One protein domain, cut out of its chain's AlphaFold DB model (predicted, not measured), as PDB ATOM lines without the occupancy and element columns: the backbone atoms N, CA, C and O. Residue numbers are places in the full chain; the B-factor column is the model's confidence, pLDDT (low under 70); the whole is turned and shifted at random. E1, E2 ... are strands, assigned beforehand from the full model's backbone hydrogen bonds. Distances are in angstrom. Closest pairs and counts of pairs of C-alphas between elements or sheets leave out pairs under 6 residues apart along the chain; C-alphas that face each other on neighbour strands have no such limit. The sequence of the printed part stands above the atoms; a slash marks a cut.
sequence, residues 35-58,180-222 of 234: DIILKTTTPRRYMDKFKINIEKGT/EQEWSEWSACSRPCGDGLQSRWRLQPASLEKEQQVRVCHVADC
ATOM      1  N   ASP A  35     176.038 344.019 159.424       54.03
ATOM      2  CA  ASP A  35     175.099 344.909 160.098       54.03
ATOM      3  C   ASP A  35     174.306 345.678 159.037       54.03
ATOM      4  O   ASP A  35     174.870 346.450 158.252       54.03
ATOM      5  N   ILE A  36     172.992 345.447 158.994       62.81
ATOM      6  CA  ILE A  36     172.108 346.210 158.118       62.81
ATOM      7  C   ILE A  36     171.939 347.594 158.730       62.81
ATOM      8  O   ILE A  36     171.381 347.717 159.819       62.81
ATOM      9  N   ILE A  37     172.401 348.630 158.030       68.00
ATOM     10  CA  ILE A  37     172.179 350.024 158.428       68.00
ATOM     11  C   ILE A  37     171.119 350.626 157.514       68.00
ATOM     12  O   ILE A  37     171.349 350.844 156.321       68.00
ATOM     13  N   LEU A  38     169.965 350.924 158.106       72.88
ATOM     14  CA  LEU A  38     168.877 351.643 157.459       72.88
ATOM     15  C   LEU A  38     169.001 353.125 157.797       72.88
ATOM     16  O   LEU A  38     168.937 353.504 158.966       72.88
ATOM     17  N   LYS A  39     169.153 353.967 156.779       68.31
ATOM     18  CA  LYS A  39     169.032 355.419 156.892       68.31
ATOM     19  C   LYS A  39     167.639 355.854 156.501       68.31
ATOM     20  O   LYS A  39     167.152 355.519 155.424       68.31
ATOM     21  N   THR A  40     167.038 356.665 157.351       69.19
ATOM     22  CA  THR A  40     165.752 357.298 157.104       69.19
ATOM     23  C   THR A  40     165.881 358.798 157.311       69.19
ATOM     24  O   THR A  40     166.642 359.262 158.162       69.19
ATOM     25  N   THR A  41     165.174 359.579 156.505       63.72
ATOM     26  CA  THR A  41     165.112 361.033 156.673       63.72
ATOM     27  C   THR A  41     163.661 361.403 156.886       63.72
ATOM     28  O   THR A  41     162.837 361.201 155.992       63.72
ATOM     29  N   THR A  42     163.345 361.915 158.077       61.66
ATOM     30  CA  THR A  42     161.998 362.406 158.363       61.66
ATOM     31  C   THR A  42     161.837 363.764 157.683       61.66
ATOM     32  O   THR A  42     162.619 364.678 157.978       61.66
ATOM     33  N   PRO A  43     160.858 363.915 156.782       54.12
ATOM     34  CA  PRO A  43     160.625 365.176 156.109       54.12
ATOM     35  C   PRO A  43     160.152 366.250 157.088       54.12
ATOM     36  O   PRO A  43     159.473 365.969 158.075       54.12
ATOM     37  N   ARG A  44     160.487 367.508 156.794       53.12
ATOM     38  CA  ARG A  44     160.093 368.649 157.631       53.12
ATOM     39  C   ARG A  44     158.594 368.951 157.544       53.12
ATOM     40  O   ARG A  44     158.038 369.532 158.473       53.12
ATOM     41  N   ARG A  45     157.936 368.578 156.440       48.19
ATOM     42  CA  ARG A  45     156.480 368.641 156.293       48.19
ATOM     43  C   ARG A  45     155.924 367.232 156.172       48.19
ATOM     44  O   ARG A  45     156.453 366.413 155.431       48.19
ATOM     45  N   TYR A  46     154.799 366.996 156.839       41.72
ATOM     46  CA  TYR A  46     154.070 365.722 156.823       41.72
ATOM     47  C   TYR A  46     153.782 365.183 155.405       41.72
ATOM     48  O   TYR A  46     153.665 363.980 155.216       41.72
ATOM     49  N   MET A  47     153.685 366.070 154.409       40.84
ATOM     50  CA  MET A  47     153.359 365.720 153.022       40.84
ATOM     51  C   MET A  47     154.576 365.413 152.137       40.84
ATOM     52  O   MET A  47     154.384 364.992 150.994       40.84
ATOM     53  N   ASP A  48     155.812 365.625 152.602       48.69
ATOM     54  CA  ASP A  48     156.972 365.314 151.765       48.69
ATOM     55  C   ASP A  48     157.288 363.808 151.822       48.69
ATOM     56  O   ASP A  48     156.985 363.102 152.785       48.69
ATOM     57  N   LYS A  49     157.893 363.283 150.754       51.59
ATOM     58  CA  LYS A  49     158.170 361.845 150.624       51.59
ATOM     59  C   LYS A  49     159.211 361.389 151.648       51.59
ATOM     60  O   LYS A  49     160.313 361.938 151.698       51.59
ATOM     61  N   PHE A  50     158.897 360.322 152.382       49.59
ATOM     62  CA  PHE A  50     159.852 359.641 153.252       49.59
ATOM     63  C   PHE A  50     160.913 358.926 152.403       49.59
ATOM     64  O   PHE A  50     160.590 358.275 151.404       49.59
ATOM     65  N   LYS A  51     162.188 359.054 152.775       60.88
ATOM     66  CA  LYS A  51     163.308 358.413 152.067       60.88
ATOM     67  C   LYS A  51     163.928 357.352 152.963       60.88
ATOM     68  O   LYS A  51     164.290 357.657 154.097       60.88
ATOM     69  N   ILE A  52     164.067 356.137 152.436       64.75
ATOM     70  CA  ILE A  52     164.760 355.021 153.088       64.75
ATOM     71  C   ILE A  52     165.917 354.604 152.183       64.75
ATOM     72  O   ILE A  52     165.699 354.293 151.015       64.75
ATOM     73  N   ASN A  53     167.130 354.590 152.730       60.16
ATOM     74  CA  ASN A  53     168.340 354.140 152.049       60.16
ATOM     75  C   ASN A  53     169.004 353.033 152.873       60.16
ATOM     76  O   ASN A  53     169.144 353.162 154.089       60.16
ATOM     77  N   ILE A  54     169.438 351.962 152.212       64.44
ATOM     78  CA  ILE A  54     170.223 350.893 152.836       64.44
ATOM     79  C   ILE A  54     171.683 351.174 152.515       64.44
ATOM     80  O   ILE A  54     172.053 351.220 151.345       64.44
ATOM     81  N   GLU A  55     172.506 351.402 153.533       55.25
ATOM     82  CA  GLU A  55     173.910 351.760 153.298       55.25
ATOM     83  C   GLU A  55     174.851 350.567 153.320       55.25
ATOM     84  O   GLU A  55     175.858 350.578 152.615       55.25
ATOM     85  N   LYS A  56     174.541 349.551 154.133       54.78
ATOM     86  CA  LYS A  56     175.311 348.309 154.285       54.78
ATOM     87  C   LYS A  56     174.379 347.200 154.762       54.78
ATOM     88  O   LYS A  56     173.444 347.504 155.498       54.78
ATOM     89  N   GLY A  57     174.650 345.960 154.346       44.22
ATOM     90  CA  GLY A  57     174.006 344.738 154.836       44.22
ATOM     91  C   GLY A  57     173.334 343.900 153.741       44.22
ATOM     92  O   GLY A  57     172.672 344.429 152.851       44.22
ATOM     93  N   THR A  58     173.506 342.580 153.805       36.50
ATOM     94  CA  THR A  58     172.692 341.612 153.057       36.50
ATOM     95  C   THR A  58     171.420 341.358 153.852       36.50
ATOM     96  O   THR A  58     171.500 340.983 155.021       36.50
ATOM     97  N   GLU A 180     178.427 369.217 159.816       59.03
ATOM     98  CA  GLU A 180     177.393 368.190 159.957       59.03
ATOM     99  C   GLU A 180     177.218 367.934 161.454       59.03
ATOM    100  O   GLU A 180     178.218 367.746 162.147       59.03
ATOM    101  N   GLN A 181     175.991 368.017 161.976       74.62
ATOM    102  CA  GLN A 181     175.814 367.745 163.397       74.62
ATOM    103  C   GLN A 181     176.249 366.308 163.669       74.62
ATOM    104  O   GLN A 181     175.977 365.403 162.867       74.62
ATOM    105  N   GLU A 182     176.952 366.129 164.780       83.25
ATOM    106  CA  GLU A 182     177.386 364.814 165.220       83.25
ATOM    107  C   GLU A 182     176.166 363.912 165.432       83.25
ATOM    108  O   GLU A 182     175.062 364.363 165.755       83.25
ATOM    109  N   TRP A 183     176.357 362.620 165.180       84.88
ATOM    110  CA  TRP A 183     175.335 361.632 165.486       84.88
ATOM    111  C   TRP A 183     175.110 361.566 166.990       84.88
ATOM    112  O   TRP A 183     176.067 361.584 167.758       84.88
ATOM    113  N   SER A 184     173.852 361.409 167.400       85.56
ATOM    114  CA  SER A 184     173.551 360.973 168.755       85.56
ATOM    115  C   SER A 184     174.181 359.603 169.014       85.56
ATOM    116  O   SER A 184     174.401 358.807 168.090       85.56
ATOM    117  N   GLU A 185     174.372 359.293 170.290       88.06
ATOM    118  CA  GLU A 185     174.664 357.930 170.719       88.06
ATOM    119  C   GLU A 185     173.569 356.958 170.257       88.06
ATOM    120  O   GLU A 185     172.414 357.341 170.016       88.06
ATOM    121  N   TRP A 186     173.949 355.690 170.106       84.88
ATOM    122  CA  TRP A 186     172.999 354.618 169.822       84.88
ATOM    123  C   TRP A 186     172.107 354.361 171.034       84.88
ATOM    124  O   TRP A 186     172.581 354.304 172.167       84.88
ATOM    125  N   SER A 187     170.814 354.148 170.793       82.38
ATOM    126  CA  SER A 187     169.882 353.700 171.826       82.38
ATOM    127  C   SER A 187     170.296 352.341 172.395       82.38
ATOM    128  O   SER A 187     171.004 351.568 171.745       82.38
ATOM    129  N   ALA A 188     169.780 351.987 173.573       82.00
ATOM    130  CA  ALA A 188     169.813 350.602 174.038       82.00
ATOM    131  C   ALA A 188     169.179 349.657 172.998       82.00
ATOM    132  O   ALA A 188     168.352 350.079 172.180       82.00
ATOM    133  N   CYS A 189     169.606 348.393 173.005       80.50
ATOM    134  CA  CYS A 189     169.021 347.371 172.144       80.50
ATOM    135  C   CYS A 189     167.554 347.160 172.529       80.50
ATOM    136  O   CYS A 189     167.231 347.078 173.711       80.50
ATOM    137  N   SER A 190     166.665 347.067 171.539       78.94
ATOM    138  CA  SER A 190     165.226 346.911 171.783       78.94
ATOM    139  C   SER A 190     164.856 345.605 172.493       78.94
ATOM    140  O   SER A 190     163.746 345.485 173.008       78.94
ATOM    141  N   ARG A 191     165.767 344.626 172.512       73.75
ATOM    142  CA  ARG A 191     165.585 343.345 173.190       73.75
ATOM    143  C   ARG A 191     166.677 343.125 174.234       73.75
ATOM    144  O   ARG A 191     167.835 343.434 173.958       73.75
ATOM    145  N   PRO A 192     166.336 342.520 175.383       78.19
ATOM    146  CA  PRO A 192     167.311 342.141 176.402       78.19
ATOM    147  C   PRO A 192     168.097 340.867 176.041       78.19
ATOM    148  O   PRO A 192     169.066 340.549 176.718       78.19
ATOM    149  N   CYS A 193     167.681 340.127 175.006       80.62
ATOM    150  CA  CYS A 193     168.342 338.920 174.507       80.62
ATOM    151  C   CYS A 193     168.027 338.696 173.014       80.62
ATOM    152  O   CYS A 193     166.968 339.111 172.514       80.62
ATOM    153  N   GLY A 194     168.932 338.018 172.310       80.06
ATOM    154  CA  GLY A 194     168.846 337.748 170.877       80.06
ATOM    155  C   GLY A 194     168.972 338.998 169.998       80.06
ATOM    156  O   GLY A 194     169.563 340.007 170.386       80.06
ATOM    157  N   ASP A 195     168.398 338.925 168.795       80.69
ATOM    158  CA  ASP A 195     168.518 339.966 167.768       80.69
ATOM    159  C   ASP A 195     167.487 341.084 167.962       80.69
ATOM    160  O   ASP A 195     166.286 340.877 167.772       80.69
ATOM    161  N   GLY A 196     167.952 342.282 168.314       77.31
ATOM    162  CA  GLY A 196     167.134 343.485 168.460       77.31
ATOM    163  C   GLY A 196     167.531 344.599 167.493       77.31
ATOM    164  O   GLY A 196     168.312 344.409 166.561       77.31
ATOM    165  N   LEU A 197     167.003 345.797 167.739       82.50
ATOM    166  CA  LEU A 197     167.311 347.004 166.976       82.50
ATOM    167  C   LEU A 197     167.834 348.113 167.890       82.50
ATOM    168  O   LEU A 197     167.374 348.270 169.020       82.50
ATOM    169  N   GLN A 198     168.758 348.914 167.370       78.12
ATOM    170  CA  GLN A 198     169.180 350.182 167.962       78.12
ATOM    171  C   GLN A 198     168.965 351.307 166.967       78.12
ATOM    172  O   GLN A 198     169.102 351.113 165.757       78.12
ATOM    173  N   SER A 199     168.675 352.498 167.481       83.00
ATOM    174  CA  SER A 199     168.492 353.691 166.664       83.00
ATOM    175  C   SER A 199     169.332 354.860 167.157       83.00
ATOM    176  O   SER A 199     169.651 354.957 168.340       83.00
ATOM    177  N   ARG A 200     169.702 355.748 166.238       85.12
ATOM    178  CA  ARG A 200     170.333 357.039 166.535       85.12
ATOM    179  C   ARG A 200     169.876 358.091 165.541       85.12
ATOM    180  O   ARG A 200     169.351 357.751 164.480       85.12
ATOM    181  N   TRP A 201     170.097 359.360 165.852       83.00
ATOM    182  CA  TRP A 201     169.661 360.468 165.008       83.00
ATOM    183  C   TRP A 201     170.698 361.589 164.944       83.00
ATOM    184  O   TRP A 201     171.554 361.711 165.810       83.00
ATOM    185  N   ARG A 202     170.613 362.422 163.909       82.62
ATOM    186  CA  ARG A 202     171.306 363.713 163.815       82.62
ATOM    187  C   ARG A 202     170.409 364.721 163.119       82.62
ATOM    188  O   ARG A 202     169.525 364.322 162.359       82.62
ATOM    189  N   LEU A 203     170.637 366.014 163.328       81.69
ATOM    190  CA  LEU A 203     169.979 367.036 162.512       81.69
ATOM    191  C   LEU A 203     170.939 367.493 161.420       81.69
ATOM    192  O   LEU A 203     172.091 367.840 161.676       81.69
ATOM    193  N   GLN A 204     170.474 367.514 160.179       76.69
ATOM    194  CA  GLN A 204     171.279 368.046 159.095       76.69
ATOM    195  C   GLN A 204     171.262 369.579 159.162       76.69
ATOM    196  O   GLN A 204     170.197 370.191 159.048       76.69
ATOM    197  N   PRO A 205     172.428 370.237 159.307       66.44
ATOM    198  CA  PRO A 205     172.495 371.688 159.483       66.44
ATOM    199  C   PRO A 205     171.998 372.454 158.249       66.44
ATOM    200  O   PRO A 205     171.557 373.592 158.369       66.44
ATOM    201  N   ALA A 206     172.067 371.842 157.061       68.94
ATOM    202  CA  ALA A 206     171.690 372.480 155.802       68.94
ATOM    203  C   ALA A 206     170.177 372.445 155.525       68.94
ATOM    204  O   ALA A 206     169.651 373.400 154.959       68.94
ATOM    205  N   SER A 207     169.483 371.369 155.908       68.19
ATOM    206  CA  SER A 207     168.060 371.165 155.589       68.19
ATOM    207  C   SER A 207     167.135 371.235 156.809       68.19
ATOM    208  O   SER A 207     165.917 371.282 156.638       68.19
ATOM    209  N   LEU A 208     167.685 371.283 158.034       69.00
ATOM    210  CA  LEU A 208     166.940 371.094 159.290       69.00
ATOM    211  C   LEU A 208     166.132 369.783 159.310       69.00
ATOM    212  O   LEU A 208     165.188 369.640 160.084       69.00
ATOM    213  N   GLU A 209     166.487 368.829 158.452       76.31
ATOM    214  CA  GLU A 209     165.894 367.501 158.434       76.31
ATOM    215  C   GLU A 209     166.564 366.644 159.505       76.31
ATOM    216  O   GLU A 209     167.782 366.702 159.707       76.31
ATOM    217  N   LYS A 210     165.763 365.828 160.190       76.88
ATOM    218  CA  LYS A 210     166.280 364.820 161.110       76.88
ATOM    219  C   LYS A 210     166.583 363.557 160.312       76.88
ATOM    220  O   LYS A 210     165.718 362.984 159.649       76.88
ATOM    221  N   GLU A 211     167.840 363.146 160.359       82.56
ATOM    222  CA  GLU A 211     168.295 361.879 159.806       82.56
ATOM    223  C   GLU A 211     168.334 360.859 160.939       82.56
ATOM    224  O   GLU A 211     168.878 361.133 162.009       82.56
ATOM    225  N   GLN A 212     167.757 359.685 160.713       81.75
ATOM    226  CA  GLN A 212     167.737 358.586 161.663       81.75
ATOM    227  C   GLN A 212     168.397 357.360 161.043       81.75
ATOM    228  O   GLN A 212     168.172 357.025 159.880       81.75
ATOM    229  N   GLN A 213     169.202 356.677 161.847       82.12
ATOM    230  CA  GLN A 213     169.784 355.391 161.511       82.12
ATOM    231  C   GLN A 213     169.243 354.309 162.424       82.12
ATOM    232  O   GLN A 213     169.099 354.529 163.625       82.12
ATOM    233  N   VAL A 214     168.997 353.140 161.847       80.75
ATOM    234  CA  VAL A 214     168.638 351.921 162.568       80.75
ATOM    235  C   VAL A 214     169.621 350.825 162.189       80.75
ATOM    236  O   VAL A 214     169.969 350.690 161.015       80.75
ATOM    237  N   ARG A 215     170.066 350.056 163.183       81.44
ATOM    238  CA  ARG A 215     170.902 348.870 162.988       81.44
ATOM    239  C   ARG A 215     170.415 347.699 163.826       81.44
ATOM    240  O   ARG A 215     169.747 347.904 164.842       81.44
ATOM    241  N   VAL A 216     170.808 346.496 163.425       81.44
ATOM    242  CA  VAL A 216     170.634 345.287 164.236       81.44
ATOM    243  C   VAL A 216     171.634 345.303 165.395       81.44
ATOM    244  O   VAL A 216     172.781 345.713 165.232       81.44
ATOM    245  N   CYS A 217     171.183 344.889 166.575       80.25
ATOM    246  CA  CYS A 217     172.030 344.587 167.725       80.25
ATOM    247  C   CYS A 217     171.874 343.114 168.088       80.25
ATOM    248  O   CYS A 217     170.774 342.569 168.034       80.25
ATOM    249  N   HIS A 218     172.976 342.488 168.489       82.00
ATOM    250  CA  HIS A 218     173.006 341.096 168.919       82.00
ATOM    251  C   HIS A 218     173.293 341.055 170.416       82.00
ATOM    252  O   HIS A 218     174.413 341.327 170.849       82.00
ATOM    253  N   VAL A 219     172.262 340.764 171.204       81.44
ATOM    254  CA  VAL A 219     172.392 340.500 172.639       81.44
ATOM    255  C   VAL A 219     172.495 338.990 172.837       81.44
ATOM    256  O   VAL A 219     172.121 338.231 171.943       81.44
ATOM    257  N   ALA A 220     173.027 338.556 173.982       81.31
ATOM    258  CA  ALA A 220     173.166 337.142 174.320       81.31
ATOM    259  C   ALA A 220     171.903 336.346 173.962       81.31
ATOM    260  O   ALA A 220     170.788 336.851 174.126       81.31
ATOM    261  N   ASP A 221     172.084 335.125 173.458       82.44
ATOM    262  CA  ASP A 221     170.968 334.273 173.061       82.44
ATOM    263  C   ASP A 221     169.971 334.137 174.209       82.44
ATOM    264  O   ASP A 221     170.344 333.968 175.374       82.44
ATOM    265  N   CYS A 222     168.686 334.218 173.877       79.69
ATOM    266  CA  CYS A 222     167.645 334.018 174.866       79.69
ATOM    267  C   CYS A 222     167.722 332.568 175.358       79.69
ATOM    268  O   CYS A 222     167.344 331.642 174.637       79.69
TER     269      CYS A 222
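What this domain is: This is residues 35 to 58 and 180 to 222 of the 234 residues of the protein "TSP1_CCN domain-containing protein" of Graphocephala atropunctata (UniProt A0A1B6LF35). Picture a long, strongly twisted ribbon: one open antiparallel sheet made of two hairpins side by side, the long hairpin of E3 and E4 and the shorter one of E1 and E2, with the turns of both at the same end of the sheet. The long hairpin makes most of the length, and beyond its edge strand E3 the unnamed residues 180 to 193 run back alongside that strand. The printed part has 67 residues with four named strands, E1, E2, E3 and E4 along the chain, and no named helix; the order across the sheet is E2, E1, E4, E3. The class is all strand, though the named strands hold 32 of the 67 residues, under half. The whole is loose, with a radius of gyration of the C-alphas of 13.7 A, and elongated, spanning 41 by 23 by 21 A.

Where its parts are: Start with the two longest strands of the sheet, each of 10 residues. Find C-alpha 194 at (168.846, 337.748, 170.877); from there E3, residues 194 to 203, runs 30.5 A to C-alpha 203 at (169.979, 367.036, 162.512). After six residues E4, residues 210 to 219, runs 27.6 A from its first to its last C-alpha and ends at C-alpha 219, at (172.392, 340.500, 172.639). Now go to the first lines, where E1, residues 37 to 42, begins at C-alpha 37, at (172.179, 350.024, 158.428), and covers 16.0 A. E2, residues 51 to 56, follows after eight residues and covers 15.8 A.

How they stand to each other: Look first at the inner strands E1 and E4, where the two hairpins are neighbours. They are antiparallel, with 150 degrees between their N-to-C directions. Here C-alphas 41 and 211 face each other at 4.5 A, and C-alphas 37 and 215 at 4.9 A. Between these strands N 40 and O 212 are within hydrogen-bond range at 2.8 A, as are N 214 and O 38 at 2.9 A. On the other side of E4 lies E3, an edge strand; the two form a hairpin, antiparallel at 159 degrees. Their facing C-alphas run from 210 and 203, 4.5 A apart, to 219 and 194, 4.8 A apart. Look there for N 213 and O 200 at 2.8 A and N 196 and O 217 at 2.9 A, both within hydrogen-bond range. On the other side of E1 lies E2, the second edge strand, and E1 and E2 are a hairpin too, antiparallel at 161 degrees. C-alphas 52 and 40 face each other at 4.7 A; N 39 and O 53 are within hydrogen-bond range at 2.8 A, and so are N 55 and O 37 at 3.1 A. E2 and E3 are apart. From edge to edge the strands' lines turn by 59 degrees, and the sheet's C-alphas lie up to 5.5 A off their best plane.

The domain as a whole: The two C-alphas farthest apart are those of Ala 206 and Cys 222, at 43.1 A, while the first and last printed C-alphas, of Asp 35 and Cys 222, are 19.8 A apart. Residues 59 to 179 are not printed, and across this cut C-alphas 58 and 180 are 27.9 A apart; the link from E2 to E3 runs across it. The links from E1 to E2 and from E3 to E4 are short. The mean pLDDT of the printed part is 71.0. Look in the B-factor column for values under 70 at residues 35 to 37, 39 to 58, 180 and 205 to 208; E2 has a mean of 60, E3 and E4 a mean of 81 each.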